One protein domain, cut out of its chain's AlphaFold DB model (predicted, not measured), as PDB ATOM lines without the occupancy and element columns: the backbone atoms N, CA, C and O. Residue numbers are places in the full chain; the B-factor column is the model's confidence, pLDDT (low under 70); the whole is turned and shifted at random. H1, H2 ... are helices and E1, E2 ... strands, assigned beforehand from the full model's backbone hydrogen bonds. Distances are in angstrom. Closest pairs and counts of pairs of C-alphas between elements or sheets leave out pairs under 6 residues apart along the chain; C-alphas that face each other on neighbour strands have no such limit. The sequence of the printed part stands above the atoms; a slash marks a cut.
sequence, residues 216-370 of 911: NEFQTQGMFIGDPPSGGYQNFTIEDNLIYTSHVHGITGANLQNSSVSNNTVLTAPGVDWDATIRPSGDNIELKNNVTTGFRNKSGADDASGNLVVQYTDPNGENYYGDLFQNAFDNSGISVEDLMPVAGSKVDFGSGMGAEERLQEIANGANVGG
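AT A GLANCE: This is residues 216 to 370 of the 911 residues of the protein "Right handed beta helix region" of Limimonas halophila (UniProt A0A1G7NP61). With little regular structure, this is a short solenoid: the chain winds in stacked turns, E1 to E3, then E4 and E5, then E6, with H1 beyond the end where E3 and E5 begin. The parallel sheets E1 E2 E4 E6, branched, and E3 E5 form a sandwich, two sheets face to face. Of 155 printed residues, 52 are in six strands and then one helix, mostly strand; the whole is compact, radius of gyration of the C-alphas 15.1 A, spanning 43 by 37 by 32 A.

HOW THE PARTS SIT: Begin at E4, residues 251 to 262, which bends by 153 degrees at residue 256. On one side are E1, residues 221 to 225, and E2, residues 233 to 239; N 252 and O 223, and N 257 and O 233, are within hydrogen-bond range at 2.8 A. On the other side is E6, residues 277 to 288, with N 279 and O 251 at 2.8 A. E3, residues 242 to 245, and E5, residues 265 to 268, are parallel, with N 243 and O 265 at 2.8 A. H1, residues 356 to 363, is not on the branched sheet; every O i to N i+4 pair is within range.

IN THESE COORDINATES: Find C-alpha 221 at (-40.458, 34.556, -9.712), where E1 begins, and C-alpha 363 at (-33.895, 11.179, -0.226), where H1 ends. E2 runs 16.5 A, E6 14.2 A.

THE WHOLE: The printed part has no cut. E6 to H1 is a long link of 67 residues. Confidence is under 70 at residues 297 to 304, 331 to 333 and 370.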
ATOM      1  N   ASN A 216     -29.061  32.029  -6.137       84.31
ATOM      2  CA  ASN A 216     -28.223  33.222  -6.216       84.31
ATOM      3  C   ASN A 216     -28.946  34.451  -5.629       84.31
ATOM      4  O   ASN A 216     -30.085  34.376  -5.162       84.31
ATOM      5  N   GLU A 217     -28.306  35.615  -5.663       84.31
ATOM      6  CA  GLU A 217     -28.833  36.877  -5.140       84.31
ATOM      7  C   GLU A 217     -29.987  37.477  -5.963       84.31
ATOM      8  O   GLU A 217     -30.674  38.395  -5.499       84.31
ATOM      9  N   PHE A 218     -30.225  36.991  -7.183       86.75
ATOM     10  CA  PHE A 218     -31.162  37.617  -8.103       86.75
ATOM     11  C   PHE A 218     -32.608  37.209  -7.835       86.75
ATOM     12  O   PHE A 218     -33.008  36.043  -7.892       86.75
ATOM     13  N   GLN A 219     -33.458  38.217  -7.636       87.19
ATOM     14  CA  GLN A 219     -34.876  37.984  -7.419       87.19
ATOM     15  C   GLN A 219     -35.534  37.328  -8.640       87.19
ATOM     16  O   GLN A 219     -35.650  37.920  -9.712       87.19
ATOM     17  N   THR A 220     -36.071  36.129  -8.421       90.06
ATOM     18  CA  THR A 220     -36.703  35.307  -9.457       90.06
ATOM     19  C   THR A 220     -38.122  34.942  -9.056       90.06
ATOM     20  O   THR A 220     -38.367  34.596  -7.905       90.06
ATOM     21  N   GLN A 221     -39.091  35.010  -9.967       93.62
ATOM     22  CA  GLN A 221     -40.458  34.556  -9.712       93.62
ATOM     23  C   GLN A 221     -40.530  33.026  -9.750       93.62
ATOM     24  O   GLN A 221     -39.881  32.384 -10.568       93.62
ATOM     25  N   GLY A 222     -41.348  32.448  -8.868       95.94
ATOM     26  CA  GLY A 222     -41.574  31.008  -8.794       95.94
ATOM     27  C   GLY A 222     -42.313  30.474 -10.024       95.94
ATOM     28  O   GLY A 222     -41.784  30.351 -11.127       95.94
ATOM     29  N   MET A 223     -43.592  30.165  -9.828       98.06
ATOM     30  CA  MET A 223     -44.482  29.704 -10.887       98.06
ATOM     31  C   MET A 223     -45.562  30.746 -11.177       98.06
ATOM     32  O   MET A 223     -46.428  31.025 -10.335       98.06
ATOM     33  N   PHE A 224     -45.565  31.299 -12.389       97.25
ATOM     34  CA  PHE A 224     -46.529  32.311 -12.808       97.25
ATOM     35  C   PHE A 224     -47.441  31.828 -13.933       97.25
ATOM     36  O   PHE A 224     -47.064  31.749 -15.096       97.25
ATOM     37  N   ILE A 225     -48.704  31.578 -13.591       97.44
ATOM     38  CA  ILE A 225     -49.786  31.290 -14.536       97.44
ATOM     39  C   ILE A 225     -50.647  32.551 -14.641       97.44
ATOM     40  O   ILE A 225     -51.581  32.767 -13.861       97.44
ATOM     41  N   GLY A 226     -50.269  33.430 -15.566       93.81
ATOM     42  CA  GLY A 226     -50.818  34.772 -15.747       93.81
ATOM     43  C   GLY A 226     -51.591  34.953 -17.048       93.81
ATOM     44  O   GLY A 226     -51.743  34.032 -17.832       93.81
ATOM     45  N   ASP A 227     -52.114  36.158 -17.280       93.69
ATOM     46  CA  ASP A 227     -52.792  36.542 -18.532       93.69
ATOM     47  C   ASP A 227     -53.803  35.514 -19.087       93.69
ATOM     48  O   ASP A 227     -53.700  35.078 -20.244       93.69
ATOM     49  N   PRO A 228     -54.812  35.128 -18.281       93.12
ATOM     50  CA  PRO A 228     -55.703  34.039 -18.634       93.12
ATOM     51  C   PRO A 228     -56.595  34.377 -19.833       93.12
ATOM     52  O   PRO A 228     -57.067  35.514 -19.978       93.12
ATOM     53  N   PRO A 229     -56.943  33.373 -20.656       92.56
ATOM     54  CA  PRO A 229     -57.908  33.558 -21.724       92.56
ATOM     55  C   PRO A 229     -59.318  33.784 -21.159       92.56
ATOM     56  O   PRO A 229     -59.631  33.501 -19.999       92.56
ATOM     57  N   SER A 230     -60.240  34.234 -22.016       91.06
ATOM     58  CA  SER A 230     -61.660  34.307 -21.649       91.06
ATOM     59  C   SER A 230     -62.176  32.929 -21.215       91.06
ATOM     60  O   SER A 230     -62.170  31.979 -22.002       91.06
ATOM     61  N   GLY A 231     -62.696  32.834 -19.992       89.88
ATOM     62  CA  GLY A 231     -63.161  31.576 -19.395       89.88
ATOM     63  C   GLY A 231     -62.084  30.772 -18.659       89.88
ATOM     64  O   GLY A 231     -62.408  29.681 -18.207       89.88
ATOM     65  N   GLY A 232     -60.866  31.304 -18.528       93.19
ATOM     66  CA  GLY A 232     -59.827  30.751 -17.659       93.19
ATOM     67  C   GLY A 232     -59.052  29.570 -18.232       93.19
ATOM     68  O   GLY A 232     -59.384  29.052 -19.303       93.19
ATOM     69  N   TYR A 233     -58.021  29.186 -17.487       96.38
ATOM     70  CA  TYR A 233     -57.262  27.948 -17.658       96.38
ATOM     71  C   TYR A 233     -58.041  26.779 -17.054       96.38
ATOM     72  O   TYR A 233     -58.745  26.972 -16.066       96.38
ATOM     73  N   GLN A 234     -57.977  25.591 -17.650       96.31
ATOM     74  CA  GLN A 234     -58.820  24.453 -17.252       96.31
ATOM     75  C   GLN A 234     -57.963  23.281 -16.783       96.31
ATOM     76  O   GLN A 234     -57.002  22.949 -17.462       96.31
ATOM     77  N   ASN A 235     -58.359  22.619 -15.696       97.50
ATOM     78  CA  ASN A 235     -57.777  21.347 -15.255       97.50
ATOM     79  C   ASN A 235     -56.252  21.421 -15.055       97.50
ATOM     80  O   ASN A 235     -55.496  20.730 -15.733       97.50
ATOM     81  N   PHE A 236     -55.806  22.306 -14.162       98.62
ATOM     82  CA  PHE A 236     -54.418  22.328 -13.707       98.62
ATOM     83  C   PHE A 236     -54.290  21.505 -12.426       98.62
ATOM     84  O   PHE A 236     -55.057  21.726 -11.489       98.62
ATOM     85  N   THR A 237     -53.306  20.618 -12.380       98.75
ATOM     86  CA  THR A 237     -52.851  19.923 -11.173       98.75
ATOM     87  C   THR A 237     -51.458  20.443 -10.850       98.75
ATOM     88  O   THR A 237     -50.550  20.285 -11.662       98.75
ATOM     89  N   ILE A 238     -51.298  21.120  -9.713       98.75
ATOM     90  CA  ILE A 238     -50.019  21.689  -9.268       98.75
ATOM     91  C   ILE A 238     -49.690  21.076  -7.912       98.75
ATOM     92  O   ILE A 238     -50.287  21.473  -6.904       98.75
ATOM     93  N   GLU A 239     -48.790  20.098  -7.890       98.44
ATOM     94  CA  GLU A 239     -48.533  19.309  -6.684       98.44
ATOM     95  C   GLU A 239     -47.084  18.912  -6.460       98.44
ATOM     96  O   GLU A 239     -46.306  18.865  -7.396       98.44
ATOM     97  N   ASP A 240     -46.693  18.702  -5.209       98.06
ATOM     98  CA  ASP A 240     -45.365  18.195  -4.842       98.06
ATOM     99  C   ASP A 240     -44.178  19.014  -5.372       98.06
ATOM    100  O   ASP A 240     -43.059  18.523  -5.466       98.06
ATOM    101  N   ASN A 241     -44.393  20.293  -5.704       98.81
ATOM    102  CA  ASN A 241     -43.318  21.178  -6.145       98.81
ATOM    103  C   ASN A 241     -42.632  21.829  -4.939       98.81
ATOM    104  O   ASN A 241     -43.300  22.343  -4.032       98.81
ATOM    105  N   LEU A 242     -41.303  21.865  -4.980       98.38
ATOM    106  CA  LEU A 242     -40.439  22.561  -4.038       98.38
ATOM    107  C   LEU A 242     -39.998  23.888  -4.657       98.38
ATOM    108  O   LEU A 242     -39.392  23.911  -5.721       98.38
ATOM    109  N   ILE A 243     -40.336  25.007  -4.021       98.38
ATOM    110  CA  ILE A 243     -40.094  26.348  -4.556       98.38
ATOM    111  C   ILE A 243     -39.457  27.210  -3.474       98.38
ATOM    112  O   ILE A 243     -40.067  27.437  -2.428       98.38
ATOM    113  N   TYR A 244     -38.276  27.747  -3.763       96.94
ATOM    114  CA  TYR A 244     -37.547  28.673  -2.906       96.94
ATOM    115  C   TYR A 244     -37.215  29.942  -3.689       96.94
ATOM    116  O   TYR A 244     -36.493  29.910  -4.683       96.94
ATOM    117  N   THR A 245     -37.807  31.066  -3.291       93.75
ATOM    118  CA  THR A 245     -37.772  32.309  -4.077       93.75
ATOM    119  C   THR A 245     -37.870  33.540  -3.187       93.75
ATOM    120  O   THR A 245     -38.576  33.539  -2.182       93.75
ATOM    121  N   SER A 246     -37.227  34.635  -3.584       89.62
ATOM    122  CA  SER A 246     -37.355  35.942  -2.929       89.62
ATOM    123  C   SER A 246     -38.480  36.825  -3.502       89.62
ATOM    124  O   SER A 246     -38.578  38.012  -3.176       89.62
ATOM    125  N   HIS A 247     -39.352  36.292  -4.370       90.62
ATOM    126  CA  HIS A 247     -40.437  37.052  -4.995       90.62
ATOM    127  C   HIS A 247     -41.823  36.586  -4.532       90.62
ATOM    128  O   HIS A 247     -42.127  35.408  -4.363       90.62
ATOM    129  N   VAL A 248     -42.777  37.521  -4.488       90.38
ATOM    130  CA  VAL A 248     -44.173  37.241  -4.113       90.38
ATOM    131  C   VAL A 248     -44.877  36.160  -4.949       90.38
ATOM    132  O   VAL A 248     -45.920  35.659  -4.522       90.38
ATOM    133  N   HIS A 249     -44.393  35.862  -6.159       92.62
ATOM    134  CA  HIS A 249     -45.011  34.942  -7.122       92.62
ATOM    135  C   HIS A 249     -44.498  33.510  -6.884       92.62
ATOM    136  O   HIS A 249     -44.041  32.879  -7.821       92.62
ATOM    137  N   GLY A 250     -44.596  32.995  -5.652       96.44
ATOM    138  CA  GLY A 250     -44.234  31.604  -5.347       96.44
ATOM    139  C   GLY A 250     -45.031  30.623  -6.214       96.44
ATOM    140  O   GLY A 250     -44.469  29.952  -7.071       96.44
ATOM    141  N   ILE A 251     -46.364  30.645  -6.093       97.81
ATOM    142  CA  ILE A 251     -47.275  30.047  -7.085       97.81
ATOM    143  C   ILE A 251     -48.415  31.019  -7.362       97.81
ATOM    144  O   ILE A 251     -49.178  31.394  -6.469       97.81
ATOM    145  N   THR A 252     -48.586  31.415  -8.618       96.06
ATOM    146  CA  THR A 252     -49.700  32.256  -9.061       96.06
ATOM    147  C   THR A 252     -50.550  31.551 -10.087       96.06
ATOM    148  O   THR A 252     -50.064  31.225 -11.157       96.06
ATOM    149  N   GLY A 253     -51.840  31.407  -9.783       95.00
ATOM    150  CA  GLY A 253     -52.845  30.866 -10.693       95.00
ATOM    151  C   GLY A 253     -53.917  31.900 -11.006       95.00
ATOM    152  O   GLY A 253     -54.826  32.114 -10.201       95.00
ATOM    153  N   ALA A 254     -53.841  32.571 -12.151       93.56
ATOM    154  CA  ALA A 254     -54.855  33.532 -12.566       93.56
ATOM    155  C   ALA A 254     -56.022  32.832 -13.285       93.56
ATOM    156  O   ALA A 254     -55.848  32.304 -14.377       93.56
ATOM    157  N   ASN A 255     -57.234  32.900 -12.724       93.62
ATOM    158  CA  ASN A 255     -58.467  32.362 -13.324       93.62
ATOM    159  C   ASN A 255     -58.367  30.869 -13.727       93.62
ATOM    160  O   ASN A 255     -58.660  30.508 -14.870       93.62
ATOM    161  N   LEU A 256     -57.913  30.029 -12.794       94.75
ATOM    162  CA  LEU A 256     -57.895  28.571 -12.898       94.75
ATOM    163  C   LEU A 256     -59.294  27.989 -12.664       94.75
ATOM    164  O   LEU A 256     -60.020  28.419 -11.770       94.75
ATOM    165  N   GLN A 257     -59.661  26.973 -13.433       94.19
ATOM    166  CA  GLN A 257     -60.969  26.334 -13.369       94.19
ATOM    167  C   GLN A 257     -60.804  24.828 -13.164       94.19
ATOM    168  O   GLN A 257     -60.064  24.189 -13.912       94.19
ATOM    169  N   ASN A 258     -61.526  24.252 -12.197       95.19
ATOM    170  CA  ASN A 258     -61.480  22.810 -11.892       95.19
ATOM    171  C   ASN A 258     -60.044  22.310 -11.672       95.19
ATOM    172  O   ASN A 258     -59.597  21.386 -12.340       95.19
ATOM    173  N   SER A 259     -59.297  23.002 -10.820       95.81
ATOM    174  CA  SER A 259     -57.853  22.805 -10.658       95.81
ATOM    175  C   SER A 259     -57.503  22.476  -9.208       95.81
ATOM    176  O   SER A 259     -58.275  22.800  -8.305       95.81
ATOM    177  N   SER A 260     -56.345  21.874  -8.973       95.19
ATOM    178  CA  SER A 260     -55.795  21.621  -7.642       95.19
ATOM    179  C   SER A 260     -54.431  22.286  -7.484       95.19
ATOM    180  O   SER A 260     -53.628  22.346  -8.414       95.19
ATOM    181  N   VAL A 261     -54.190  22.818  -6.288       95.94
ATOM    182  CA  VAL A 261     -52.881  23.274  -5.819       95.94
ATOM    183  C   VAL A 261     -52.659  22.615  -4.465       95.94
ATOM    184  O   VAL A 261     -53.215  23.057  -3.454       95.94
ATOM    185  N   SER A 262     -51.926  21.511  -4.439       95.94
ATOM    186  CA  SER A 262     -51.798  20.670  -3.248       95.94
ATOM    187  C   SER A 262     -50.372  20.262  -2.975       95.94
ATOM    188  O   SER A 262     -49.612  20.158  -3.912       95.94
ATOM    189  N   ASN A 263     -50.005  20.018  -1.718       97.38
ATOM    190  CA  ASN A 263     -48.720  19.379  -1.417       97.38
ATOM    191  C   ASN A 263     -47.493  20.123  -1.986       97.38
ATOM    192  O   ASN A 263     -46.488  19.524  -2.301       97.38
ATOM    193  N   ASN A 264     -47.533  21.448  -2.137       98.62
ATOM    194  CA  ASN A 264     -46.346  22.206  -2.551       98.62
ATOM    195  C   ASN A 264     -45.624  22.761  -1.318       98.62
ATOM    196  O   ASN A 264     -46.292  23.225  -0.387       98.62
ATOM    197  N   THR A 265     -44.292  22.790  -1.336       98.56
ATOM    198  CA  THR A 265     -43.472  23.542  -0.373       98.56
ATOM    199  C   THR A 265     -42.987  24.825  -1.047       98.56
ATOM    200  O   THR A 265     -42.253  24.767  -2.023       98.56
ATOM    201  N   VAL A 266     -43.429  25.993  -0.571       98.38
ATOM    202  CA  VAL A 266     -43.176  27.310  -1.190       98.38
ATOM    203  C   VAL A 266     -42.632  28.294  -0.157       98.38
ATOM    204  O   VAL A 266     -43.392  28.962   0.562       98.38
ATOM    205  N   LEU A 267     -41.313  28.382  -0.093       97.06
ATOM    206  CA  LEU A 267     -40.565  29.137   0.901       97.06
ATOM    207  C   LEU A 267     -40.025  30.444   0.323       97.06
ATOM    208  O   LEU A 267     -39.814  30.589  -0.882       97.06
ATOM    209  N   THR A 268     -39.870  31.415   1.212       95.25
ATOM    210  CA  THR A 268     -39.282  32.712   0.897       95.25
ATOM    211  C   THR A 268     -37.813  32.649   1.253       95.25
ATOM    212  O   THR A 268     -37.511  32.288   2.387       95.25
ATOM    213  N   ALA A 269     -36.940  33.052   0.333       91.81
ATOM    214  CA  ALA A 269     -35.545  33.330   0.657       91.81
ATOM    215  C   ALA A 269     -35.486  34.448   1.719       91.81
ATOM    216  O   ALA A 269     -36.018  35.533   1.453       91.81
ATOM    217  N   PRO A 270     -34.968  34.208   2.942       89.31
ATOM    218  CA  PRO A 270     -34.947  35.205   4.001       89.31
ATOM    219  C   PRO A 270     -34.310  36.541   3.605       89.31
ATOM    220  O   PRO A 270     -33.495  36.640   2.698       89.31
ATOM    221  N   GLY A 271     -34.650  37.606   4.330       81.38
ATOM    222  CA  GLY A 271     -34.032  38.922   4.121       81.38
ATOM    223  C   GLY A 271     -34.710  39.801   3.066       81.38
ATOM    224  O   GLY A 271     -34.180  40.862   2.743       81.38
ATOM    225  N   VAL A 272     -35.902  39.428   2.583       82.50
ATOM    226  CA  VAL A 272     -36.718  40.267   1.688       82.50
ATOM    227  C   VAL A 272     -38.020  40.753   2.327       82.50
ATOM    228  O   VAL A 272     -38.617  40.099   3.177       82.50
ATOM    229  N   ASP A 273     -38.512  41.903   1.861       79.31
ATOM    230  CA  ASP A 273     -39.708  42.581   2.398       79.31
ATOM    231  C   ASP A 273     -41.053  41.896   2.059       79.31
ATOM    232  O   ASP A 273     -42.130  42.419   2.381       79.31
ATOM    233  N   TRP A 274     -41.036  40.756   1.364       82.19
ATOM    234  CA  TRP A 274     -42.245  40.116   0.853       82.19
ATOM    235  C   TRP A 274     -42.200  38.598   0.975       82.19
ATOM    236  O   TRP A 274     -41.204  37.981   0.633       82.19
ATOM    237  N   ASP A 275     -43.336  37.989   1.313       90.00
ATOM    238  CA  ASP A 275     -43.455  36.530   1.324       90.00
ATOM    239  C   ASP A 275     -43.677  35.971  -0.088       90.00
ATOM    240  O   ASP A 275     -44.566  36.429  -0.825       90.00
ATOM    241  N   ALA A 276     -42.959  34.903  -0.427       93.62
ATOM    242  CA  ALA A 276     -43.336  33.979  -1.482       93.62
ATOM    243  C   ALA A 276     -44.716  33.394  -1.160       93.62
ATOM    244  O   ALA A 276     -44.913  32.726  -0.142       93.62
ATOM    245  N   THR A 277     -45.706  33.688  -2.015       93.56
ATOM    246  CA  THR A 277     -47.100  33.303  -1.751       93.56
ATOM    247  C   THR A 277     -47.677  32.326  -2.759       93.56
ATOM    248  O   THR A 277     -47.494  32.485  -3.968       93.56
ATOM    249  N   ILE A 278     -48.509  31.412  -2.256       94.94
ATOM    250  CA  ILE A 278     -49.468  30.654  -3.062       94.94
ATOM    251  C   ILE A 278     -50.749  31.487  -3.217       94.94
ATOM    252  O   ILE A 278     -51.431  31.843  -2.245       94.94
ATOM    253  N   ARG A 279     -51.077  31.842  -4.461       92.75
ATOM    254  CA  ARG A 279     -52.170  32.768  -4.795       92.75
ATOM    255  C   ARG A 279     -52.993  32.347  -6.018       92.75
ATOM    256  O   ARG A 279     -52.972  33.030  -7.049       92.75
ATOM    257  N   PRO A 280     -53.761  31.251  -5.916       91.81
ATOM    258  CA  PRO A 280     -54.728  30.885  -6.934       91.81
ATOM    259  C   PRO A 280     -55.943  31.828  -6.929       91.81
ATOM    260  O   PRO A 280     -56.304  32.463  -5.931       91.81
ATOM    261  N   SER A 281     -56.593  31.907  -8.081       91.44
ATOM    262  CA  SER A 281     -57.856  32.597  -8.312       91.44
ATOM    263  C   SER A 281     -58.611  31.893  -9.433       91.44
ATOM    264  O   SER A 281     -57.980  31.366 -10.344       91.44
ATOM    265  N   GLY A 282     -59.941  31.925  -9.396       90.56
ATOM    266  CA  GLY A 282     -60.809  31.253 -10.365       90.56
ATOM    267  C   GLY A 282     -61.941  30.509  -9.658       90.56
ATOM    268  O   GLY A 282     -62.329  30.914  -8.557       90.56
ATOM    269  N   ASP A 283     -62.464  29.449 -10.274       90.69
ATOM    270  CA  ASP A 283     -63.591  28.671  -9.744       90.69
ATOM    271  C   ASP A 283     -63.256  27.180  -9.586       90.69
ATOM    272  O   ASP A 283     -62.622  26.577 -10.452       90.69
ATOM    273  N   ASN A 284     -63.791  26.555  -8.528       90.44
ATOM    274  CA  ASN A 284     -63.599  25.130  -8.224       90.44
ATOM    275  C   ASN A 284     -62.108  24.758  -8.127       90.44
ATOM    276  O   ASN A 284     -61.606  23.964  -8.922       90.44
ATOM    277  N   ILE A 285     -61.411  25.399  -7.183       90.62
ATOM    278  CA  ILE A 285     -59.988  25.174  -6.917       90.62
ATOM    279  C   ILE A 285     -59.838  24.451  -5.578       90.62
ATOM    280  O   ILE A 285     -60.272  24.975  -4.548       90.62
ATOM    281  N   GLU A 286     -59.219  23.276  -5.599       91.06
ATOM    282  CA  GLU A 286     -58.774  22.564  -4.399       91.06
ATOM    283  C   GLU A 286     -57.428  23.141  -3.938       91.06
ATOM    284  O   GLU A 286     -56.515  23.298  -4.746       91.06
ATOM    285  N   LEU A 287     -57.307  23.499  -2.656       90.44
ATOM    286  CA  LEU A 287     -56.092  24.090  -2.088       90.44
ATOM    287  C   LEU A 287     -55.786  23.434  -0.739       90.44
ATOM    288  O   LEU A 287     -56.297  23.887   0.284       90.44
ATOM    289  N   LYS A 288     -54.956  22.390  -0.711       91.88
ATOM    290  CA  LYS A 288     -54.740  21.565   0.493       91.88
ATOM    291  C   LYS A 288     -53.274  21.233   0.733       91.88
ATOM    292  O   LYS A 288     -52.507  21.158  -0.215       91.88
ATOM    293  N   ASN A 289     -52.912  20.966   1.983       94.62
ATOM    294  CA  ASN A 289     -51.624  20.359   2.343       94.62
ATOM    295  C   ASN A 289     -50.364  21.081   1.833       94.62
ATOM    296  O   ASN A 289     -49.299  20.485   1.795       94.62
ATOM    297  N   ASN A 290     -50.445  22.351   1.440       96.62
ATOM    298  CA  ASN A 290     -49.264  23.104   1.035       96.62
ATOM    299  C   ASN A 290     -48.552  23.662   2.269       96.62
ATOM    300  O   ASN A 290     -49.209  24.126   3.204       96.62
ATOM    301  N   VAL A 291     -47.227  23.701   2.227       97.62
ATOM    302  CA  VAL A 291     -46.375  24.392   3.194       97.62
ATOM    303  C   VAL A 291     -45.878  25.667   2.532       97.62
ATOM    304  O   VAL A 291     -45.271  25.614   1.471       97.62
ATOM    305  N   THR A 292     -46.162  26.841   3.088       96.31
ATOM    306  CA  THR A 292     -45.722  28.092   2.452       96.31
ATOM    307  C   THR A 292     -45.536  29.233   3.428       96.31
ATOM    308  O   THR A 292     -46.189  29.289   4.464       96.31
ATOM    309  N   THR A 293     -44.697  30.196   3.067       95.12
ATOM    310  CA  THR A 293     -44.552  31.444   3.831       95.12
ATOM    311  C   THR A 293     -45.820  32.291   3.814       95.12
ATOM    312  O   THR A 293     -46.117  33.001   4.772       95.12
ATOM    313  N   GLY A 294     -46.630  32.207   2.753       90.38
ATOM    314  CA  GLY A 294     -47.856  32.992   2.695       90.38
ATOM    315  C   GLY A 294     -48.919  32.498   1.722       90.38
ATOM    316  O   GLY A 294     -48.657  31.949   0.656       90.38
ATOM    317  N   PHE A 295     -50.174  32.800   2.055       86.81
ATOM    318  CA  PHE A 295     -51.317  32.578   1.172       86.81
ATOM    319  C   PHE A 295     -52.001  33.887   0.806       86.81
ATOM    320  O   PHE A 295     -52.314  34.722   1.659       86.81
ATOM    321  N   ARG A 296     -52.349  34.034  -0.474       82.31
ATOM    322  CA  ARG A 296     -53.287  35.067  -0.931       82.31
ATOM    323  C   ARG A 296     -54.365  34.454  -1.801       82.31
ATOM    324  O   ARG A 296     -54.377  34.606  -3.020       82.31
ATOM    325  N   ASN A 297     -55.319  33.812  -1.146       68.38
ATOM    326  CA  ASN A 297     -56.478  33.257  -1.818       68.38
ATOM    327  C   ASN A 297     -57.539  34.345  -2.061       68.38
ATOM    328  O   ASN A 297     -58.129  34.880  -1.121       68.38
ATOM    329  N   LYS A 298     -57.768  34.703  -3.330       59.09
ATOM    330  CA  LYS A 298     -58.828  35.653  -3.722       59.09
ATOM    331  C   LYS A 298     -60.135  34.961  -4.124       59.09
ATOM    332  O   LYS A 298     -61.138  35.646  -4.327       59.09
ATOM    333  N   SER A 299     -60.135  33.634  -4.209       55.38
ATOM    334  CA  SER A 299     -61.309  32.788  -4.435       55.38
ATOM    335  C   SER A 299     -61.825  32.223  -3.110       55.38
ATOM    336  O   SER A 299     -61.063  32.001  -2.174       55.38
ATOM    337  N   GLY A 300     -63.130  31.985  -2.995       48.69
ATOM    338  CA  GLY A 300     -63.669  31.216  -1.873       48.69
ATOM    339  C   GLY A 300     -63.302  29.743  -2.033       48.69
ATOM    340  O   GLY A 300     -64.163  28.985  -2.452       48.69
ATOM    341  N   ALA A 301     -62.041  29.362  -1.784       50.50
ATOM    342  CA  ALA A 301     -61.655  27.950  -1.793       50.50
ATOM    343  C   ALA A 301     -62.520  27.209  -0.774       50.50
ATOM    344  O   ALA A 301     -62.586  27.598   0.395       50.50
ATOM    345  N   ASP A 302     -63.214  26.184  -1.253       46.31
ATOM    346  CA  ASP A 302     -64.205  25.448  -0.472       46.31
ATOM    347  C   ASP A 302     -63.554  24.490   0.546       46.31
ATOM    348  O   ASP A 302     -64.244  23.996   1.438       46.31
ATOM    349  N   ASP A 303     -62.231  24.287   0.477       52.50
ATOM    350  CA  ASP A 303     -61.474  23.461   1.417       52.50
ATOM    351  C   ASP A 303     -60.001  23.910   1.480       52.50
ATOM    352  O   ASP A 303     -59.215  23.601   0.593       52.50
ATOM    353  N   ALA A 304     -59.644  24.702   2.499       61.09
ATOM    354  CA  ALA A 304     -58.260  25.085   2.809       61.09
ATOM    355  C   ALA A 304     -57.680  24.204   3.932       61.09
ATOM    356  O   ALA A 304     -56.986  24.704   4.821       61.09
ATOM    357  N   SER A 305     -58.051  22.922   3.968       73.69
ATOM    358  CA  SER A 305     -57.583  21.990   4.993       73.69
ATOM    359  C   SER A 305     -56.107  21.636   4.809       73.69
ATOM    360  O   SER A 305     -55.588  21.561   3.699       73.69
ATOM    361  N   GLY A 306     -55.408  21.474   5.933       84.31
ATOM    362  CA  GLY A 306     -54.037  20.964   5.958       84.31
ATOM    363  C   GLY A 306     -52.954  21.897   5.411       84.31
ATOM    364  O   GLY A 306     -51.801  21.512   5.420       84.31
ATOM    365  N   ASN A 307     -53.254  23.118   4.965       90.31
ATOM    366  CA  ASN A 307     -52.186  24.051   4.593       90.31
ATOM    367  C   ASN A 307     -51.456  24.586   5.839       90.31
ATOM    368  O   ASN A 307     -52.105  25.026   6.793       90.31
ATOM    369  N   LEU A 308     -50.125  24.609   5.802       93.94
ATOM    370  CA  LEU A 308     -49.259  25.139   6.850       93.94
ATOM    371  C   LEU A 308     -48.637  26.464   6.403       93.94
ATOM    372  O   LEU A 308     -48.017  26.541   5.343       93.94
ATOM    373  N   VAL A 309     -48.796  27.504   7.225       94.19
ATOM    374  CA  VAL A 309     -48.046  28.755   7.058       94.19
ATOM    375  C   VAL A 309     -46.805  28.701   7.933       94.19
ATOM    376  O   VAL A 309     -46.928  28.526   9.148       94.19
ATOM    377  N   VAL A 310     -45.645  28.841   7.305       95.56
ATOM    378  CA  VAL A 310     -44.319  28.820   7.932       95.56
ATOM    379  C   VAL A 310     -43.700  30.215   7.921       95.56
ATOM    380  O   VAL A 310     -44.164  31.092   7.196       95.56
ATOM    381  N   GLN A 311     -42.682  30.451   8.741       92.69
ATOM    382  CA  GLN A 311     -42.055  31.767   8.876       92.69
ATOM    383  C   GLN A 311     -40.573  31.646   9.242       92.69
ATOM    384  O   GLN A 311     -40.173  30.659   9.846       92.69
ATOM    385  N   TYR A 312     -39.767  32.650   8.906       91.56
ATOM    386  CA  TYR A 312     -38.316  32.655   9.142       91.56
ATOM    387  C   TYR A 312     -37.849  33.823  10.031       91.56
ATOM    388  O   TYR A 312     -36.655  34.057  10.184       91.56
ATOM    389  N   THR A 313     -38.778  34.582  10.618       89.44
ATOM    390  CA  THR A 313     -38.500  35.870  11.285       89.44
ATOM    391  C   THR A 313     -38.507  35.825  12.815       89.44
ATOM    392  O   THR A 313     -37.888  36.674  13.447       89.44
ATOM    393  N   ASP A 314     -39.234  34.888  13.425       88.94
ATOM    394  CA  ASP A 314     -39.351  34.729  14.878       88.94
ATOM    395  C   ASP A 314     -38.890  33.319  15.271       88.94
ATOM    396  O   ASP A 314     -39.693  32.387  15.192       88.94
ATOM    397  N   PRO A 315     -37.633  33.137  15.708       85.31
ATOM    398  CA  PRO A 315     -37.106  31.827  16.099       85.31
ATOM    399  C   PRO A 315     -37.868  31.149  17.245       85.31
ATOM    400  O   PRO A 315     -37.763  29.946  17.432       85.31
ATOM    401  N   ASN A 316     -38.647  31.904  18.028       86.81
ATOM    402  CA  ASN A 316     -39.470  31.361  19.115       86.81
ATOM    403  C   ASN A 316     -40.944  31.182  18.709       86.81
ATOM    404  O   ASN A 316     -41.781  30.777  19.527       86.81
ATOM    405  N   GLY A 317     -41.286  31.559  17.479       84.19
ATOM    406  CA  GLY A 317     -42.625  31.480  16.921       84.19
ATOM    407  C   GLY A 317     -42.933  30.086  16.382       84.19
ATOM    408  O   GLY A 317     -42.053  29.349  15.960       84.19
ATOM    409  N   GLU A 318     -44.215  29.715  16.346       91.19
ATOM    410  CA  GLU A 318     -44.609  28.451  15.716       91.19
ATOM    411  C   GLU A 318     -44.231  28.424  14.227       91.19
ATOM    412  O   GLU A 318     -44.342  29.432  13.528       91.19
ATOM    413  N   ASN A 319     -43.900  27.228  13.733       92.94
ATOM    414  CA  ASN A 319     -43.609  26.967  12.322       92.94
ATOM    415  C   ASN A 319     -42.411  27.779  11.800       92.94
ATOM    416  O   ASN A 319     -42.425  28.240  10.653       92.94
ATOM    417  N   TYR A 320     -41.419  27.989  12.665       94.06
ATOM    418  CA  TYR A 320     -40.150  28.592  12.298       94.06
ATOM    419  C   TYR A 320     -39.371  27.671  11.352       94.06
ATOM    420  O   TYR A 320     -39.388  26.459  11.537       94.06
ATOM    421  N   TYR A 321     -38.699  28.223  10.344       92.19
ATOM    422  CA  TYR A 321     -37.948  27.437   9.356       92.19
ATOM    423  C   TYR A 321     -36.940  26.486  10.007       92.19
ATOM    424  O   TYR A 321     -36.923  25.315   9.647       92.19
ATOM    425  N   GLY A 322     -36.194  26.961  11.011       88.38
ATOM    426  CA  GLY A 322     -35.189  26.156  11.715       88.38
ATOM    427  C   GLY A 322     -35.754  24.991  12.534       88.38
ATOM    428  O   GLY A 322     -35.002  24.113  12.928       88.38
ATOM    429  N   ASP A 323     -37.072  24.947  12.765       92.25
ATOM    430  CA  ASP A 323     -37.733  23.801  13.406       92.25
ATOM    431  C   ASP A 323     -38.270  22.779  12.388       92.25
ATOM    432  O   ASP A 323     -38.791  21.727  12.770       92.25
ATOM    433  N   LEU A 324     -38.283  23.136  11.101       93.81
ATOM    434  CA  LEU A 324     -39.044  22.438  10.066       93.81
ATOM    435  C   LEU A 324     -38.172  21.887   8.942       93.81
ATOM    436  O   LEU A 324     -38.511  20.833   8.414       93.81
ATOM    437  N   PHE A 325     -37.089  22.573   8.585       94.75
ATOM    438  CA  PHE A 325     -36.215  22.227   7.464       94.75
ATOM    439  C   PHE A 325     -34.753  22.228   7.904       94.75
ATOM    440  O   PHE A 325     -34.417  22.963   8.832       94.75
ATOM    441  N   GLN A 326     -33.905  21.440   7.239       88.44
ATOM    442  CA  GLN A 326     -32.498  21.290   7.626       88.44
ATOM    443  C   GLN A 326     -31.738  22.625   7.622       88.44
ATOM    444  O   GLN A 326     -31.062  22.943   8.596       88.44
ATOM    445  N   ASN A 327     -31.885  23.435   6.568       87.75
ATOM    446  CA  ASN A 327     -31.188  24.712   6.418       87.75
ATOM    447  C   ASN A 327     -31.890  25.676   5.431       87.75
ATOM    448  O   ASN A 327     -31.316  26.194   4.479       87.75
ATOM    449  N   ALA A 328     -33.162  26.004   5.672       88.94
ATOM    450  CA  ALA A 328     -33.921  26.898   4.783       88.94
ATOM    451  C   ALA A 328     -33.514  28.398   4.840       88.94
ATOM    452  O   ALA A 328     -34.319  29.264   4.474       88.94
ATOM    453  N   PHE A 329     -32.303  28.729   5.307       85.94
ATOM    454  CA  PHE A 329     -31.791  30.099   5.448       85.94
ATOM    455  C   PHE A 329     -30.715  30.487   4.426       85.94
ATOM    456  O   PHE A 329     -30.362  31.667   4.374       85.94
ATOM    457  N   ASP A 330     -30.215  29.546   3.618       74.31
ATOM    458  CA  ASP A 330     -29.253  29.860   2.560       74.31
ATOM    459  C   ASP A 330     -29.933  30.637   1.418       74.31
ATOM    460  O   ASP A 330     -30.879  30.169   0.789       74.31
ATOM    461  N   ASN A 331     -29.461  31.856   1.158       66.00
ATOM    462  CA  ASN A 331     -30.029  32.748   0.146       66.00
ATOM    463  C   ASN A 331     -29.286  32.726  -1.194       66.00
ATOM    464  O   ASN A 331     -29.805  33.278  -2.164       66.00
ATOM    465  N   SER A 332     -28.084  32.154  -1.245       57.66
ATOM    466  CA  SER A 332     -27.156  32.263  -2.381       57.66
ATOM    467  C   SER A 332     -26.594  30.919  -2.843       57.66
ATOM    468  O   SER A 332     -25.773  30.898  -3.748       57.66
ATOM    469  N   GLY A 333     -27.008  29.816  -2.215       68.81
ATOM    470  CA  GLY A 333     -26.595  28.461  -2.575       68.81
ATOM    471  C   GLY A 333     -27.606  27.388  -2.172       68.81
ATOM    472  O   GLY A 333     -27.218  26.235  -2.024       68.81
ATOM    473  N   ILE A 334     -28.881  27.762  -1.983       86.19
ATOM    474  CA  ILE A 334     -29.929  26.846  -1.513       86.19
ATOM    475  C   ILE A 334     -30.001  25.582  -2.377       86.19
ATOM    476  O   ILE A 334     -30.203  25.653  -3.595       86.19
ATOM    477  N   SER A 335     -29.901  24.426  -1.735       85.94
ATOM    478  CA  SER A 335     -30.049  23.125  -2.377       85.94
ATOM    479  C   SER A 335     -31.372  22.456  -1.984       85.94
ATOM    480  O   SER A 335     -32.188  23.007  -1.237       85.94
ATOM    481  N   VAL A 336     -31.645  21.261  -2.514       87.25
ATOM    482  CA  VAL A 336     -32.820  20.494  -2.070       87.25
ATOM    483  C   VAL A 336     -32.582  19.862  -0.699       87.25
ATOM    484  O   VAL A 336     -33.517  19.754   0.094       87.25
ATOM    485  N   GLU A 337     -31.336  19.508  -0.398       86.25
ATOM    486  CA  GLU A 337     -30.885  18.955   0.880       86.25
ATOM    487  C   GLU A 337     -31.150  19.940   2.027       86.25
ATOM    488  O   GLU A 337     -31.704  19.548   3.056       86.25
ATOM    489  N   ASP A 338     -30.899  21.236   1.811       88.06
ATOM    490  CA  ASP A 338     -31.236  22.310   2.756       88.06
ATOM    491  C   ASP A 338     -32.738  22.372   3.088       88.06
ATOM    492  O   ASP A 338     -33.156  22.818   4.162       88.06
ATOM    493  N   LEU A 339     -33.580  21.939   2.152       94.81
ATOM    494  CA  LEU A 339     -35.034  21.999   2.255       94.81
ATOM    495  C   LEU A 339     -35.662  20.665   2.665       94.81
ATOM    496  O   LEU A 339     -36.893  20.565   2.731       94.81
ATOM    497  N   MET A 340     -34.844  19.659   2.985       92.44
ATOM    498  CA  MET A 340     -35.320  18.419   3.588       92.44
ATOM    499  C   MET A 340     -35.984  18.705   4.938       92.44
ATOM    500  O   MET A 340     -35.547  19.598   5.673       92.44
ATOM    501  N   PRO A 341     -37.058  17.983   5.291       91.88
ATOM    502  CA  PRO A 341     -37.746  18.223   6.543       91.88
ATOM    503  C   PRO A 341     -36.943  17.674   7.728       91.88
ATOM    504  O   PRO A 341     -36.356  16.596   7.658       91.88
ATOM    505  N   VAL A 342     -36.977  18.382   8.856       89.56
ATOM    506  CA  VAL A 342     -36.408  17.881  10.115       89.56
ATOM    507  C   VAL A 342     -37.284  16.745  10.647       89.56
ATOM    508  O   VAL A 342     -38.511  16.887  10.736       89.56
ATOM    509  N   ALA A 343     -36.664  15.634  11.045       89.44
ATOM    510  CA  ALA A 343     -37.367  14.483  11.608       89.44
ATOM    511  C   ALA A 343     -38.190  14.870  12.855       89.44
ATOM    512  O   ALA A 343     -37.732  15.583  13.748       89.44
ATOM    513  N   GLY A 344     -39.433  14.399  12.930       85.88
ATOM    514  CA  GLY A 344     -40.399  14.736  13.976       85.88
ATOM    515  C   GLY A 344     -41.018  16.135  13.873       85.88
ATOM    516  O   GLY A 344     -41.883  16.473  14.692       85.88
ATOM    517  N   SER A 345     -40.620  16.949  12.890       94.62
ATOM    518  CA  SER A 345     -41.226  18.255  12.635       94.62
ATOM    519  C   SER A 345     -42.657  18.131  12.090       94.62
ATOM    520  O   SER A 345     -43.170  17.052  11.789       94.62
ATOM    521  N   LYS A 346     -43.351  19.266  11.941       92.38
ATOM    522  CA  LYS A 346     -44.714  19.284  11.371       92.38
ATOM    523  C   LYS A 346     -44.760  18.935   9.882       92.38
ATOM    524  O   LYS A 346     -45.853  18.673   9.388       92.38
ATOM    525  N   VAL A 347     -43.621  18.993   9.197       95.00
ATOM    526  CA  VAL A 347     -43.482  18.737   7.756       95.00
ATOM    527  C   VAL A 347     -42.631  17.497   7.478       95.00
ATOM    528  O   VAL A 347     -42.270  17.255   6.335       95.00
ATOM    529  N   ASP A 348     -42.332  16.713   8.519       94.44
ATOM    530  CA  ASP A 348     -41.617  15.442   8.425       94.44
ATOM    531  C   ASP A 348     -42.311  14.456   7.471       94.44
ATOM    532  O   ASP A 348     -43.518  14.543   7.197       94.44
ATOM    533  N   PHE A 349     -41.546  13.482   6.997       91.81
ATOM    534  CA  PHE A 349     -42.048  12.370   6.212       91.81
ATOM    535  C   PHE A 349     -43.151  11.617   6.976       91.81
ATOM    536  O   PHE A 349     -43.042  11.275   8.154       91.81
ATOM    537  N   GLY A 350     -44.266  11.374   6.294       92.31
ATOM    538  CA  GLY A 350     -45.519  10.855   6.834       92.31
ATOM    539  C   GLY A 350     -46.533  11.927   7.258       92.31
ATOM    540  O   GLY A 350     -47.638  11.566   7.679       92.31
ATOM    541  N   SER A 351     -46.205  13.223   7.167       92.69
ATOM    542  CA  SER A 351     -47.124  14.320   7.526       92.69
ATOM    543  C   SER A 351     -48.277  14.509   6.529       92.69
ATOM    544  O   SER A 351     -49.352  14.998   6.899       92.69
ATOM    545  N   GLY A 352     -48.088  14.094   5.280       92.75
ATOM    546  CA  GLY A 352     -48.947  14.358   4.133       92.75
ATOM    547  C   GLY A 352     -48.904  15.811   3.650       92.75
ATOM    548  O   GLY A 352     -49.857  16.227   2.980       92.75
ATOM    549  N   MET A 353     -47.893  16.599   4.041       93.00
ATOM    550  CA  MET A 353     -47.809  18.053   3.840       93.00
ATOM    551  C   MET A 353     -46.567  18.462   3.047       93.00
ATOM    552  O   MET A 353     -45.486  17.928   3.244       93.00
ATOM    553  N   GLY A 354     -46.709  19.507   2.230       96.75
ATOM    554  CA  GLY A 354     -45.622  20.020   1.400       96.75
ATOM    555  C   GLY A 354     -45.230  19.032   0.309       96.75
ATOM    556  O   GLY A 354     -45.969  18.076   0.064       96.75
ATOM    557  N   ALA A 355     -44.086  19.292  -0.325       97.56
ATOM    558  CA  ALA A 355     -43.490  18.479  -1.388       97.56
ATOM    559  C   ALA A 355     -42.907  17.154  -0.871       97.56
ATOM    560  O   ALA A 355     -41.787  16.779  -1.200       97.56
ATOM    561  N   GLU A 356     -43.652  16.476  -0.003       95.38
ATOM    562  CA  GLU A 356     -43.209  15.299   0.729       95.38
ATOM    563  C   GLU A 356     -42.839  14.150  -0.208       95.38
ATOM    564  O   GLU A 356     -41.767  13.580  -0.043       95.38
ATOM    565  N   GLU A 357     -43.692  13.825  -1.188       93.56
ATOM    566  CA  GLU A 357     -43.441  12.708  -2.109       93.56
ATOM    567  C   GLU A 357     -42.154  12.959  -2.896       93.56
ATOM    568  O   GLU A 357     -41.276  12.100  -2.952       93.56
ATOM    569  N   ARG A 358     -41.972  14.188  -3.388       93.38
ATOM    570  CA  ARG A 358     -40.758  14.570  -4.108       93.38
ATOM    571  C   ARG A 358     -39.509  14.530  -3.228       93.38
ATOM    572  O   ARG A 358     -38.479  14.014  -3.649       93.38
ATOM    573  N   LEU A 359     -39.580  15.067  -2.013       93.81
ATOM    574  CA  LEU A 359     -38.453  15.045  -1.077       93.81
ATOM    575  C   LEU A 359     -38.108  13.605  -0.656       93.81
ATOM    576  O   LEU A 359     -36.934  13.284  -0.515       93.81
ATOM    577  N   GLN A 360     -39.098  12.711  -0.538       90.19
ATOM    578  CA  GLN A 360     -38.872  11.278  -0.307       90.19
ATOM    579  C   GLN A 360     -38.200  10.598  -1.498       90.19
ATOM    580  O   GLN A 360     -37.304   9.785  -1.298       90.19
ATOM    581  N   GLU A 361     -38.620  10.891  -2.728       83.81
ATOM    582  CA  GLU A 361     -37.954  10.375  -3.928       83.81
ATOM    583  C   GLU A 361     -36.473  10.767  -3.939       83.81
ATOM    584  O   GLU A 361     -35.616   9.903  -4.111       83.81
ATOM    585  N   ILE A 362     -36.174  12.048  -3.704       85.62
ATOM    586  CA  ILE A 362     -34.803  12.576  -3.696       85.62
ATOM    587  C   ILE A 362     -33.985  11.953  -2.561       85.62
ATOM    588  O   ILE A 362     -32.889  11.460  -2.804       85.62
ATOM    589  N   ALA A 363     -34.543  11.861  -1.350       78.00
ATOM    590  CA  ALA A 363     -33.895  11.179  -0.226       78.00
ATOM    591  C   ALA A 363     -33.622   9.685  -0.502       78.00
ATOM    592  O   ALA A 363     -32.725   9.097   0.095       78.00
ATOM    593  N   ASN A 364     -34.371   9.067  -1.421       81.88
ATOM    594  CA  ASN A 364     -34.158   7.696  -1.887       81.88
ATOM    595  C   ASN A 364     -33.267   7.607  -3.145       81.88
ATOM    596  O   ASN A 364     -33.220   6.552  -3.783       81.88
ATOM    597  N   GLY A 365     -32.570   8.687  -3.513       76.25
ATOM    598  CA  GLY A 365     -31.619   8.728  -4.625       76.25
ATOM    599  C   GLY A 365     -32.229   9.062  -5.987       76.25
ATOM    600  O   GLY A 365     -31.587   8.832  -7.014       76.25
ATOM    601  N   ALA A 366     -33.462   9.575  -6.045       76.31
ATOM    602  CA  ALA A 366     -33.992  10.098  -7.298       76.31
ATOM    603  C   ALA A 366     -33.223  11.355  -7.719       76.31
ATOM    604  O   ALA A 366     -32.951  12.238  -6.908       76.31
ATOM    605  N   ASN A 367     -32.942  11.465  -9.015       77.06
ATOM    606  CA  ASN A 367     -32.288  12.640  -9.572       77.06
ATOM    607  C   ASN A 367     -33.130  13.908  -9.318       77.06
ATOM    608  O   ASN A 367     -34.354  13.904  -9.500       77.06
ATOM    609  N   VAL A 368     -32.474  14.992  -8.904       79.44
ATOM    610  CA  VAL A 368     -33.088  16.298  -8.623       79.44
ATOM    611  C   VAL A 368     -33.453  17.043  -9.917       79.44
ATOM    612  O   VAL A 368     -34.363  17.872  -9.910       79.44
ATOM    613  N   GLY A 369     -32.830  16.670 -11.033       73.31
ATOM    614  CA  GLY A 369     -33.058  17.167 -12.385       73.31
ATOM    615  C   GLY A 369     -31.751  17.128 -13.175       73.31
ATOM    616  O   GLY A 369     -30.672  17.128 -12.594       73.31
ATOM    617  N   GLY A 370     -31.831  17.127 -14.504       61.66
ATOM    618  CA  GLY A 370     -30.641  17.072 -15.354       61.66
ATOM    619  C   GLY A 370     -30.156  15.650 -15.550       61.66
ATOM    620  O   GLY A 370     -30.825  14.696 -15.175       61.66
TER     621      GLY A 370